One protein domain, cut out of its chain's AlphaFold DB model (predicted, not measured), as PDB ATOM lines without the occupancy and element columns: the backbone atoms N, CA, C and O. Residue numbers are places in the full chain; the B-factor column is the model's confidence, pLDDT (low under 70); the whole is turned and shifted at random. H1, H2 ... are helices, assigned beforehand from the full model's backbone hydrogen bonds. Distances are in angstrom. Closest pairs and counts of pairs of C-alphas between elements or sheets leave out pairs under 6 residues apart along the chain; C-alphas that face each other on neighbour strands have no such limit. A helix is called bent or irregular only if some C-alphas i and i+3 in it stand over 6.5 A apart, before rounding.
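AT A GLANCE: This is residues 37 to 118 of the 246 residues of an uncharacterized protein of Hortaea thailandica (UniProt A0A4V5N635). One long, straight helix, H1, sticks out as an arm with its residues 37 to 58 from a body of helix and loop that holds the other 60 residues. In that body H2 is the one longer helix, the single short turn H3 lies near the side of H2, a long loop of residues 96 to 114 winds on from H3, and the short turn H4 ends the printed part. The printed part has 82 residues with four named helices, in the order H1, H2, H3, H4 along the chain, and no named strand; the class is all helix. The whole is extended, with a radius of gyration of the C-alphas of 18.6 A, and its elongated outline of 57 by 31 by 22 A owes its length to the arm.

IN THESE COORDINATES: The printed part opens with H1, residues 37 to 60, the longest helix with 24 residues and 34.5 A from first to last C-alpha. It begins at C-alpha 37 at (-12.099, -28.618, -19.290) and ends at C-alpha 60 at (-41.659, -41.503, -31.593). Residues 61 to 66 follow, and then H2, residues 67 to 83, 17 residues and 24.9 A from first to last C-alpha. H2 begins at C-alpha 67 at (-58.392, -39.732, -36.353) and ends at C-alpha 83 at (-68.593, -19.366, -26.227). After residues 84 to 91 comes H3, residues 92 to 95, 5.4 A from first to last C-alpha. Residues 96 to 114, 19 residues, hold no named element. H4, residues 115 to 118, is 5.0 A from first to last C-alpha and ends at C-alpha 118 at (-52.323, -48.740, -27.970).

HOW THE PARTS SIT: Residues 37 to 58 of H1 stand free, with no C-alpha 8 or more apart along the chain within 10 A. H1 is apart from H2, which follows it in the chain, and also from H3 and H4. H2 and H3 are close but not clearly touching, with 1 pair of C-alphas within 8 A. That closest pair is Ile 77 and Asn 93, whose C-alphas are 7.8 A apart. The centres of H2 and H3 are 11.1 A apart. H4 is apart from H2 and from H3, and it touches no helix. In H1 every pair of O of residue i and N of residue i+4 is within hydrogen-bond range, and in H2 12 of 13 are; H3 and H4, with 4 residues each, are too short for such a pair, and in each the one pair of O of residue i and N of residue i+3 is within range. No helix is bent or irregular.

THE WHOLE: The two C-alphas farthest apart are those of Gln 37 and Asp 101, at 57.9 A. From the C-alpha of Gln 37 to that of Arg 118 the distance is 45.8 A. Without residues 37 to 58 the body has 60 residues, spans 36 by 24 by 20 A and has a radius of gyration of 12.4 A. The printed part has no cut. The links from H1 to H2, with 6 residues, and from H2 to H3, with 8, are short but not tight; the link from H3 to H4, with 19 residues, is long. The C-alphas of residues 96 to 114 lie 4 to 22 A from the mean of the C-alphas. The mean pLDDT of the printed part is 75.7, against 91 for H1, 74 for H2, 69 for H3 and 52 for H4. The 31 residues under 70 are 66 to 68, 81 to 82, 85, 90 to 94, 96 to 109 and 113 to 118.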
ATOM      1  N   GLN A  37     -10.752 -29.105 -19.592       87.88
ATOM      2  CA  GLN A  37     -12.099 -28.618 -19.290       87.88
ATOM      3  C   GLN A  37     -12.982 -28.544 -20.535       87.88
ATOM      4  O   GLN A  37     -14.158 -28.905 -20.466       87.88
ATOM      5  N   LYS A  38     -12.434 -28.141 -21.688       89.06
ATOM      6  CA  LYS A  38     -13.174 -28.191 -22.957       89.06
ATOM      7  C   LYS A  38     -13.567 -29.621 -23.324       89.06
ATOM      8  O   LYS A  38     -14.717 -29.849 -23.685       89.06
ATOM      9  N   HIS A  39     -12.661 -30.587 -23.178       88.62
ATOM     10  CA  HIS A  39     -12.973 -32.000 -23.411       88.62
ATOM     11  C   HIS A  39     -14.064 -32.528 -22.472       88.62
ATOM     12  O   HIS A  39     -14.978 -33.216 -22.925       88.62
ATOM     13  N   GLU A  40     -14.022 -32.166 -21.192       91.75
ATOM     14  CA  GLU A  40     -15.044 -32.550 -20.214       91.75
ATOM     15  C   GLU A  40     -16.405 -31.904 -20.519       91.75
ATOM     16  O   GLU A  40     -17.445 -32.554 -20.398       91.75
ATOM     17  N   GLN A  41     -16.429 -30.644 -20.966       93.56
ATOM     18  CA  GLN A  41     -17.657 -29.970 -21.401       93.56
ATOM     19  C   GLN A  41     -18.263 -30.629 -22.644       93.56
ATOM     20  O   GLN A  41     -19.466 -30.891 -22.661       93.56
ATOM     21  N   VAL A  42     -17.440 -30.946 -23.649       92.94
ATOM     22  CA  VAL A  42     -17.880 -31.650 -24.863       92.94
ATOM     23  C   VAL A  42     -18.401 -33.044 -24.520       92.94
ATOM     24  O   VAL A  42     -19.471 -33.422 -24.992       92.94
ATOM     25  N   GLY A  43     -17.706 -33.780 -23.647       94.06
ATOM     26  CA  GLY A  43     -18.155 -35.087 -23.169       94.06
ATOM     27  C   GLY A  43     -19.522 -35.017 -22.488       94.06
ATOM     28  O   GLY A  43     -20.421 -35.777 -22.837       94.06
ATOM     29  N   ARG A  44     -19.727 -34.050 -21.582       95.88
ATOM     30  CA  ARG A  44     -21.030 -33.832 -20.926       95.88
ATOM     31  C   ARG A  44     -22.136 -33.447 -21.910       95.88
ATOM     32  O   ARG A  44     -23.261 -33.920 -21.771       95.88
ATOM     33  N   ALA A  45     -21.834 -32.594 -22.888       93.88
ATOM     34  CA  ALA A  45     -22.798 -32.191 -23.908       93.88
ATOM     35  C   ALA A  45     -23.213 -33.375 -24.797       93.88
ATOM     36  O   ALA A  45     -24.401 -33.542 -25.070       93.88
ATOM     37  N   LEU A  46     -22.256 -34.224 -25.188       95.56
ATOM     38  CA  LEU A  46     -22.516 -35.419 -25.987       95.56
ATOM     39  C   LEU A  46     -23.364 -36.441 -25.219       95.56
ATOM     40  O   LEU A  46     -24.312 -36.990 -25.774       95.56
ATOM     41  N   ASP A  47     -23.069 -36.648 -23.934       96.56
ATOM     42  CA  ASP A  47     -23.829 -37.571 -23.085       96.56
ATOM     43  C   ASP A  47     -25.281 -37.095 -22.905       96.56
ATOM     44  O   ASP A  47     -26.226 -37.878 -23.011       96.56
ATOM     45  N   LYS A  48     -25.480 -35.778 -22.729       96.19
ATOM     46  CA  LYS A  48     -26.815 -35.163 -22.691       96.19
ATOM     47  C   LYS A  48     -27.556 -35.336 -24.018       96.19
ATOM     48  O   LYS A  48     -28.728 -35.699 -24.005       96.19
ATOM     49  N   TYR A  49     -26.890 -35.103 -25.148       94.12
ATOM     50  CA  TYR A  49     -27.491 -35.263 -26.473       94.12
ATOM     51  C   TYR A  49     -27.913 -36.713 -26.738       94.12
ATOM     52  O   TYR A  49     -29.033 -36.955 -27.175       94.12
ATOM     53  N   SER A  50     -27.055 -37.679 -26.397       94.94
ATOM     54  CA  SER A  50     -27.353 -39.109 -26.527       94.94
ATOM     55  C   SER A  50     -28.612 -39.510 -25.747       94.94
ATOM     56  O   SER A  50     -29.477 -40.206 -26.279       94.94
ATOM     57  N   ARG A  51     -28.770 -39.008 -24.511       96.00
ATOM     58  CA  ARG A  51     -29.977 -39.248 -23.698       96.00
ATOM     59  C   ARG A  51     -31.230 -38.645 -24.322       96.00
ATOM     60  O   ARG A  51     -32.222 -39.352 -24.448       96.00
ATOM     61  N   LEU A  52     -31.161 -37.388 -24.759       94.12
ATOM     62  CA  LEU A  52     -32.291 -36.717 -25.411       94.12
ATOM     63  C   LEU A  52     -32.729 -37.449 -26.681       94.12
ATOM     64  O   LEU A  52     -33.918 -37.573 -26.942       94.12
ATOM     65  N   LEU A  53     -31.779 -37.982 -27.448       93.12
ATOM     66  CA  LEU A  53     -32.076 -38.736 -28.663       93.12
ATOM     67  C   LEU A  53     -32.764 -40.071 -28.335       93.12
ATOM     68  O   LEU A  53     -33.684 -40.486 -29.038       93.12
ATOM     69  N   LEU A  54     -32.371 -40.723 -27.236       93.75
ATOM     70  CA  LEU A  54     -33.028 -41.939 -26.756       93.75
ATOM     71  C   LEU A  54     -34.462 -41.664 -26.277       93.75
ATOM     72  O   LEU A  54     -35.370 -42.423 -26.605       93.75
ATOM     73  N   GLU A  55     -34.666 -40.575 -25.534       89.94
ATOM     74  CA  GLU A  55     -35.989 -40.123 -25.083       89.94
ATOM     75  C   GLU A  55     -36.880 -39.749 -26.272       89.94
ATOM     76  O   GLU A  55     -38.024 -40.189 -26.352       89.94
ATOM     77  N   GLN A  56     -36.339 -39.022 -27.252       87.00
ATOM     78  CA  GLN A  56     -37.051 -38.686 -28.482       87.00
ATOM     79  C   GLN A  56     -37.428 -39.943 -29.275       87.00
ATOM     80  O   GLN A  56     -38.545 -40.043 -29.780       87.00
ATOM     81  N   LYS A  57     -36.537 -40.938 -29.350       86.56
ATOM     82  CA  LYS A  57     -36.855 -42.230 -29.967       86.56
ATOM     83  C   LYS A  57     -38.012 -42.921 -29.239       86.56
ATOM     84  O   LYS A  57     -38.919 -43.420 -29.894       86.56
ATOM     85  N   GLN A  58     -38.002 -42.930 -27.905       83.81
ATOM     86  CA  GLN A  58     -39.097 -43.498 -27.109       83.81
ATOM     87  C   GLN A  58     -40.417 -42.752 -27.330       83.81
ATOM     88  O   GLN A  58     -41.474 -43.381 -27.343       83.81
ATOM     89  N   LEU A  59     -40.359 -41.433 -27.533       81.50
ATOM     90  CA  LEU A  59     -41.530 -40.616 -27.840       81.50
ATOM     91  C   LEU A  59     -42.090 -40.932 -29.236       81.50
ATOM     92  O   LEU A  59     -43.294 -41.086 -29.380       81.50
ATOM     93  N   HIS A  60     -41.231 -41.107 -30.244       76.69
ATOM     94  CA  HIS A  60     -41.659 -41.503 -31.593       76.69
ATOM     95  C   HIS A  60     -42.118 -42.969 -31.693       76.69
ATOM     96  O   HIS A  60     -42.827 -43.318 -32.628       76.69
ATOM     97  N   GLU A  61     -41.750 -43.841 -30.746       78.56
ATOM     98  CA  GLU A  61     -42.305 -45.203 -30.634       78.56
ATOM     99  C   GLU A  61     -43.737 -45.224 -30.048       78.56
ATOM    100  O   GLU A  61     -44.354 -46.293 -29.893       78.56
ATOM    101  N   LEU A  62     -44.285 -44.061 -29.678       77.62
ATOM    102  CA  LEU A  62     -45.685 -43.945 -29.294       77.62
ATOM    103  C   LEU A  62     -46.587 -44.087 -30.527       77.62
ATOM    104  O   LEU A  62     -46.237 -43.633 -31.613       77.62
ATOM    105  N   PRO A  63     -47.750 -44.740 -30.375       70.50
ATOM    106  CA  PRO A  63     -48.684 -44.896 -31.477       70.50
ATOM    107  C   PRO A  63     -49.233 -43.537 -31.929       70.50
ATOM    108  O   PRO A  63     -49.466 -42.637 -31.115       70.50
ATOM    109  N   GLU A  64     -49.488 -43.428 -33.229       71.56
ATOM    110  CA  GLU A  64     -50.225 -42.306 -33.803       71.56
ATOM    111  C   GLU A  64     -51.651 -42.254 -33.218       71.56
ATOM    112  O   GLU A  64     -52.256 -43.301 -32.933       71.56
ATOM    113  N   PRO A  65     -52.207 -41.053 -32.991       71.06
ATOM    114  CA  PRO A  65     -53.551 -40.881 -32.467       71.06
ATOM    115  C   PRO A  65     -54.594 -41.353 -33.475       71.06
ATOM    116  O   PRO A  65     -54.423 -41.269 -34.691       71.06
ATOM    117  N   ASP A  66     -55.725 -41.822 -32.955       69.12
ATOM    118  CA  ASP A  66     -56.857 -42.164 -33.802       69.12
ATOM    119  C   ASP A  66     -57.505 -40.896 -34.379       69.12
ATOM    120  O   ASP A  66     -57.726 -39.920 -33.657       69.12
ATOM    121  N   GLY A  67     -57.827 -40.904 -35.675       67.56
ATOM    122  CA  GLY A  67     -58.392 -39.732 -36.353       67.56
ATOM    123  C   GLY A  67     -59.725 -39.273 -35.754       67.56
ATOM    124  O   GLY A  67     -59.994 -38.076 -35.720       67.56
ATOM    125  N   THR A  68     -60.520 -40.201 -35.210       68.12
ATOM    126  CA  THR A  68     -61.802 -39.881 -34.559       68.12
ATOM    127  C   THR A  68     -61.611 -39.109 -33.255       68.12
ATOM    128  O   THR A  68     -62.371 -38.190 -32.955       68.12
ATOM    129  N   PHE A  69     -60.557 -39.429 -32.502       72.50
ATOM    130  CA  PHE A  69     -60.217 -38.731 -31.270       72.50
ATOM    131  C   PHE A  69     -59.773 -37.293 -31.562       72.50
ATOM    132  O   PHE A  69     -60.224 -36.363 -30.895       72.50
ATOM    133  N   VAL A  70     -58.952 -37.089 -32.598       77.12
ATOM    134  CA  VAL A  70     -58.551 -35.739 -33.024       77.12
ATOM    135  C   VAL A  70     -59.758 -34.926 -33.499       77.12
ATOM    136  O   VAL A  70     -59.882 -33.769 -33.111       77.12
ATOM    137  N   ASP A  71     -60.675 -35.540 -34.254       76.38
ATOM    138  CA  ASP A  71     -61.934 -34.910 -34.692       76.38
ATOM    139  C   ASP A  71     -62.793 -34.485 -33.485       76.38
ATOM    140  O   ASP A  71     -63.303 -33.369 -33.442       76.38
ATOM    141  N   SER A  72     -62.875 -35.322 -32.443       73.44
ATOM    142  CA  SER A  72     -63.602 -34.985 -31.209       73.44
ATOM    143  C   SER A  72     -62.989 -33.799 -30.452       73.44
ATOM    144  O   SER A  72     -63.714 -32.900 -30.029       73.44
ATOM    145  N   ILE A  73     -61.655 -33.741 -30.337       79.25
ATOM    146  CA  ILE A  73     -60.954 -32.614 -29.703       79.25
ATOM    147  C   ILE A  73     -61.154 -31.344 -30.526       79.25
ATOM    148  O   ILE A  73     -61.414 -30.281 -29.969       79.25
ATOM    149  N   TRP A  74     -61.051 -31.450 -31.850       80.62
ATOM    150  CA  TRP A  74     -61.263 -30.330 -32.755       80.62
ATOM    151  C   TRP A  74     -62.684 -29.765 -32.646       80.62
ATOM    152  O   TRP A  74     -62.855 -28.548 -32.539       80.62
ATOM    153  N   ASN A  75     -63.696 -30.635 -32.607       81.56
ATOM    154  CA  ASN A  75     -65.088 -30.234 -32.427       81.56
ATOM    155  C   ASN A  75     -65.314 -29.585 -31.059       81.56
ATOM    156  O   ASN A  75     -65.935 -28.527 -31.002       81.56
ATOM    157  N   PHE A  76     -64.744 -30.139 -29.985       80.12
ATOM    158  CA  PHE A  76     -64.797 -29.534 -28.651       80.12
ATOM    159  C   PHE A  76     -64.166 -28.135 -28.624       80.12
ATOM    160  O   PHE A  76     -64.792 -27.183 -28.163       80.12
ATOM    161  N   ILE A  77     -62.957 -27.986 -29.174       78.88
ATOM    162  CA  ILE A  77     -62.256 -26.697 -29.261       78.88
ATOM    163  C   ILE A  77     -63.084 -25.684 -30.056       78.88
ATOM    164  O   ILE A  77     -63.194 -24.524 -29.663       78.88
ATOM    165  N   THR A  78     -63.680 -26.116 -31.168       76.94
ATOM    166  CA  THR A  78     -64.484 -25.249 -32.037       76.94
ATOM    167  C   THR A  78     -65.801 -24.843 -31.370       76.94
ATOM    168  O   THR A  78     -66.198 -23.682 -31.472       76.94
ATOM    169  N   ALA A  79     -66.450 -25.766 -30.655       76.44
ATOM    170  CA  ALA A  79     -67.668 -25.504 -29.896       76.44
ATOM    171  C   ALA A  79     -67.412 -24.541 -28.727       76.44
ATOM    172  O   ALA A  79     -68.165 -23.587 -28.538       76.44
ATOM    173  N   ASP A  80     -66.319 -24.726 -27.982       70.25
ATOM    174  CA  ASP A  80     -65.978 -23.860 -26.851       70.25
ATOM    175  C   ASP A  80     -65.519 -22.466 -27.305       70.25
ATOM    176  O   ASP A  80     -65.922 -21.456 -26.725       70.25
ATOM    177  N   LYS A  81     -64.798 -22.385 -28.433       67.00
ATOM    178  CA  LYS A  81     -64.428 -21.122 -29.093       67.00
ATOM    179  C   LYS A  81     -65.640 -20.262 -29.458       67.00
ATOM    180  O   LYS A  81     -65.529 -19.037 -29.489       67.00
ATOM    181  N   GLN A  82     -66.795 -20.874 -29.728       65.50
ATOM    182  CA  GLN A  82     -68.033 -20.131 -29.968       65.50
ATOM    183  C   GLN A  82     -68.551 -19.431 -28.701       65.50
ATOM    184  O   GLN A  82     -69.213 -18.399 -28.809       65.50
ATOM    185  N   SER A  83     -68.227 -19.956 -27.517       71.88
ATOM    186  CA  SER A  83     -68.593 -19.366 -26.227       71.88
ATOM    187  C   SER A  83     -67.548 -18.370 -25.703       71.88
ATOM    188  O   SER A  83     -67.925 -17.320 -25.186       71.88
ATOM    189  N   ASN A  84     -66.252 -18.652 -25.892       75.62
ATOM    190  CA  ASN A  84     -65.132 -17.825 -25.434       75.62
ATOM    191  C   ASN A  84     -64.081 -17.657 -26.553       75.62
ATOM    192  O   ASN A  84     -63.225 -18.526 -26.738       75.62
ATOM    193  N   PRO A  85     -64.096 -16.539 -27.304       69.38
ATOM    194  CA  PRO A  85     -63.250 -16.376 -28.489       69.38
ATOM    195  C   PRO A  85     -61.749 -16.195 -28.193       69.38
ATOM    196  O   PRO A  85     -60.945 -16.385 -29.103       69.38
ATOM    197  N   GLU A  86     -61.366 -15.856 -26.957       70.75
ATOM    198  CA  GLU A  86     -59.967 -15.630 -26.542       70.75
ATOM    199  C   GLU A  86     -59.324 -16.824 -25.819       70.75
ATOM    200  O   GLU A  86     -58.192 -16.729 -25.362       70.75
ATOM    201  N   TRP A  87     -60.020 -17.954 -25.674       73.00
ATOM    202  CA  TRP A  87     -59.515 -19.037 -24.820       73.00
ATOM    203  C   TRP A  87     -58.308 -19.794 -25.411       73.00
ATOM    204  O   TRP A  87     -57.528 -20.363 -24.653       73.00
ATOM    205  N   LEU A  88     -58.142 -19.779 -26.741       73.88
ATOM    206  CA  LEU A  88     -57.009 -20.389 -27.447       73.88
ATOM    207  C   LEU A  88     -56.454 -19.428 -28.503       73.88
ATOM    208  O   LEU A  88     -57.135 -19.101 -29.483       73.88
ATOM    209  N   GLU A  89     -55.192 -19.039 -28.351       71.75
ATOM    210  CA  GLU A  89     -54.465 -18.213 -29.315       71.75
ATOM    211  C   GLU A  89     -53.711 -19.067 -30.357       71.75
ATOM    212  O   GLU A  89     -53.780 -20.297 -30.407       71.75
ATOM    213  N   HIS A  90     -53.021 -18.427 -31.301       66.75
ATOM    214  CA  HIS A  90     -52.104 -19.137 -32.194       66.75
ATOM    215  C   HIS A  90     -50.775 -19.363 -31.451       66.75
ATOM    216  O   HIS A  90     -50.250 -18.396 -30.900       66.75
ATOM    217  N   PRO A  91     -50.186 -20.579 -31.430       64.75
ATOM    218  CA  PRO A  91     -50.416 -21.716 -32.330       64.75
ATOM    219  C   PRO A  91     -51.353 -22.818 -31.809       64.75
ATOM    220  O   PRO A  91     -51.697 -23.715 -32.577       64.75
ATOM    221  N   GLU A  92     -51.772 -22.779 -30.549       67.94
ATOM    222  CA  GLU A  92     -52.553 -23.834 -29.876       67.94
ATOM    223  C   GLU A  92     -53.910 -24.117 -30.546       67.94
ATOM    224  O   GLU A  92     -54.262 -25.278 -30.751       67.94
ATOM    225  N   ASN A  93     -54.595 -23.087 -31.053       68.56
ATOM    226  CA  ASN A  93     -55.805 -23.244 -31.871       68.56
ATOM    227  C   ASN A  93     -55.540 -23.958 -33.222       68.56
ATOM    228  O   ASN A  93     -56.470 -24.387 -33.899       68.56
ATOM    229  N   THR A  94     -54.279 -24.076 -33.656       69.56
ATOM    230  CA  THR A  94     -53.902 -24.694 -34.943       69.56
ATOM    231  C   THR A  94     -53.253 -26.077 -34.827       69.56
ATOM    232  O   THR A  94     -52.991 -26.720 -35.840       69.56
ATOM    233  N   VAL A  95     -53.006 -26.574 -33.612       70.25
ATOM    234  CA  VAL A  95     -52.353 -27.882 -33.405       70.25
ATOM    235  C   VAL A  95     -53.280 -29.041 -33.783       70.25
ATOM    236  O   VAL A  95     -52.843 -30.025 -34.374       70.25
ATOM    237  N   TYR A  96     -54.577 -28.899 -33.505       69.44
ATOM    238  CA  TYR A  96     -55.577 -29.957 -33.682       69.44
ATOM    239  C   TYR A  96     -56.453 -29.785 -34.926       69.44
ATOM    240  O   TYR A  96     -57.469 -30.461 -35.044       69.44
ATOM    241  N   MET A  97     -56.108 -28.879 -35.850       67.19
ATOM    242  CA  MET A  97     -56.974 -28.636 -37.010       67.19
ATOM    243  C   MET A  97     -57.026 -29.837 -37.938       67.19
ATOM    244  O   MET A  97     -56.016 -30.436 -38.328       67.19
ATOM    245  N   VAL A  98     -58.256 -30.132 -38.320       69.62
ATOM    246  CA  VAL A  98     -58.622 -31.204 -39.219       69.62
ATOM    247  C   VAL A  98     -59.056 -30.570 -40.539       69.62
ATOM    248  O   VAL A  98     -59.820 -29.603 -40.556       69.62
ATOM    249  N   TRP A  99     -58.554 -31.076 -41.670       65.62
ATOM    250  CA  TRP A  99     -58.950 -30.531 -42.971       65.62
ATOM    251  C   TRP A  99     -60.427 -30.847 -43.245       65.62
ATOM    252  O   TRP A  99     -60.808 -32.019 -43.292       65.62
ATOM    253  N   GLY A 100     -61.238 -29.800 -43.436       55.44
ATOM    254  CA  GLY A 100     -62.706 -29.860 -43.458       55.44
ATOM    255  C   GLY A 100     -63.351 -30.737 -44.536       55.44
ATOM    256  O   GLY A 100     -64.550 -30.969 -44.463       55.44
ATOM    257  N   ASP A 101     -62.579 -31.255 -45.495       57.44
ATOM    258  CA  ASP A 101     -63.083 -32.161 -46.538       57.44
ATOM    259  C   ASP A 101     -62.595 -33.613 -46.361       57.44
ATOM    260  O   ASP A 101     -63.295 -34.571 -46.666       57.44
ATOM    261  N   THR A 102     -61.391 -33.820 -45.813       59.16
ATOM    262  CA  THR A 102     -60.780 -35.165 -45.711       59.16
ATOM    263  C   THR A 102     -60.756 -35.720 -44.284       59.16
ATOM    264  O   THR A 102     -60.365 -36.868 -44.087       59.16
ATOM    265  N   ARG A 103     -61.150 -34.926 -43.280       61.88
ATOM    266  CA  ARG A 103     -61.074 -35.270 -41.847       61.88
ATOM    267  C   ARG A 103     -59.720 -35.846 -41.401       61.88
ATOM    268  O   ARG A 103     -59.641 -36.707 -40.530       61.88
ATOM    269  N   LYS A 104     -58.631 -35.386 -42.022       65.50
ATOM    270  CA  LYS A 104     -57.263 -35.778 -41.663       65.50
ATOM    271  C   LYS A 104     -56.599 -34.675 -40.839       65.50
ATOM    272  O   LYS A 104     -56.774 -33.502 -41.191       65.50
ATOM    273  N   PRO A 105     -55.846 -35.026 -39.781       66.00
ATOM    274  CA  PRO A 105     -55.072 -34.054 -39.023       66.00
ATOM    275  C   PRO A 105     -54.001 -33.437 -39.926       66.00
ATOM    276  O   PRO A 105     -53.328 -34.142 -40.679       66.00
ATOM    277  N   ILE A 106     -53.865 -32.110 -39.878       69.19
ATOM    278  CA  ILE A 106     -52.858 -31.379 -40.668       69.19
ATOM    279  C   ILE A 106     -51.448 -31.702 -40.163       69.19
ATOM    280  O   ILE A 106     -50.500 -31.803 -40.943       69.19
ATOM    281  N   GLN A 107     -51.316 -31.878 -38.851       69.94
ATOM    282  CA  GLN A 107     -50.061 -32.228 -38.212       69.94
ATOM    283  C   GLN A 107     -49.898 -33.748 -38.144       69.94
ATOM    284  O   GLN A 107     -50.786 -34.473 -37.703       69.94
ATOM    285  N   GLN A 108     -48.737 -34.216 -38.596       67.88
ATOM    286  CA  GLN A 108     -48.381 -35.637 -38.640       67.88
ATOM    287  C   GLN A 108     -47.611 -36.092 -37.390       67.88
ATOM    288  O   GLN A 108     -47.378 -37.279 -37.227       67.88
ATOM    289  N   ASP A 109     -47.226 -35.157 -36.513       68.25
ATOM    290  CA  ASP A 109     -46.396 -35.416 -35.325       68.25
ATOM    291  C   ASP A 109     -47.219 -35.521 -34.027       68.25
ATOM    292  O   ASP A 109     -46.692 -35.426 -32.920       68.25
ATOM    293  N   LEU A 110     -48.542 -35.689 -34.132       72.69
ATOM    294  CA  LEU A 110     -49.339 -35.961 -32.942       72.69
ATOM    295  C   LEU A 110     -49.062 -37.395 -32.488       72.69
ATOM    296  O   LEU A 110     -49.081 -38.330 -33.284       72.69
ATOM    297  N   VAL A 111     -48.878 -37.567 -31.184       74.38
ATOM    298  CA  VAL A 111     -48.710 -38.871 -30.536       74.38
ATOM    299  C   VAL A 111     -49.732 -39.018 -29.417       74.38
ATOM    300  O   VAL A 111     -50.036 -38.053 -28.712       74.38
ATOM    301  N   THR A 112     -50.281 -40.222 -29.230       71.62
ATOM    302  CA  THR A 112     -51.184 -40.480 -28.099       71.62
ATOM    303  C   THR A 112     -50.429 -41.066 -26.910       71.62
ATOM    304  O   THR A 112     -49.813 -42.129 -26.981       71.62
ATOM    305  N   LEU A 113     -50.502 -40.365 -25.775       68.75
ATOM    306  CA  LEU A 113     -49.969 -40.836 -24.492       68.75
ATOM    307  C   LEU A 113     -50.887 -41.872 -23.832       68.75
ATOM    308  O   LEU A 113     -50.479 -42.580 -22.907       68.75
ATOM    309  N   ASN A 114     -52.141 -41.972 -24.281       64.06
ATOM    310  CA  ASN A 114     -53.100 -42.873 -23.673       64.06
ATOM    311  C   ASN A 114     -52.870 -44.310 -24.161       64.06
ATOM    312  O   ASN A 114     -53.200 -44.697 -25.282       64.06
ATOM    313  N   ARG A 115     -52.349 -45.137 -23.251       54.28
ATOM    314  CA  ARG A 115     -52.056 -46.555 -23.482       54.28
ATOM    315  C   ARG A 115     -53.298 -47.388 -23.827       54.28
ATOM    316  O   ARG A 115     -53.134 -48.453 -24.413       54.28
ATOM    317  N   ALA A 116     -54.510 -46.921 -23.512       53.25
ATOM    318  CA  ALA A 116     -55.755 -47.593 -23.895       53.25
ATOM    319  C   ALA A 116     -55.950 -47.638 -25.423       53.25
ATOM    320  O   ALA A 116     -56.439 -48.634 -25.949       53.25
ATOM    321  N   PHE A 117     -55.476 -46.617 -26.146       50.50
ATOM    322  CA  PHE A 117     -55.510 -46.577 -27.613       50.50
ATOM    323  C   PHE A 117     -54.417 -47.431 -28.268       50.50
ATOM    324  O   PHE A 117     -54.513 -47.756 -29.448       50.50
ATOM    325  N   ARG A 118     -53.408 -47.862 -27.499       49.59
ATOM    326  CA  ARG A 118     -52.323 -48.740 -27.970       49.59
ATOM    327  C   ARG A 118     -52.797 -50.159 -28.307       49.59
ATOM    328  O   ARG A 118     -52.042 -50.899 -28.923       49.59
TER     329      ARG A 118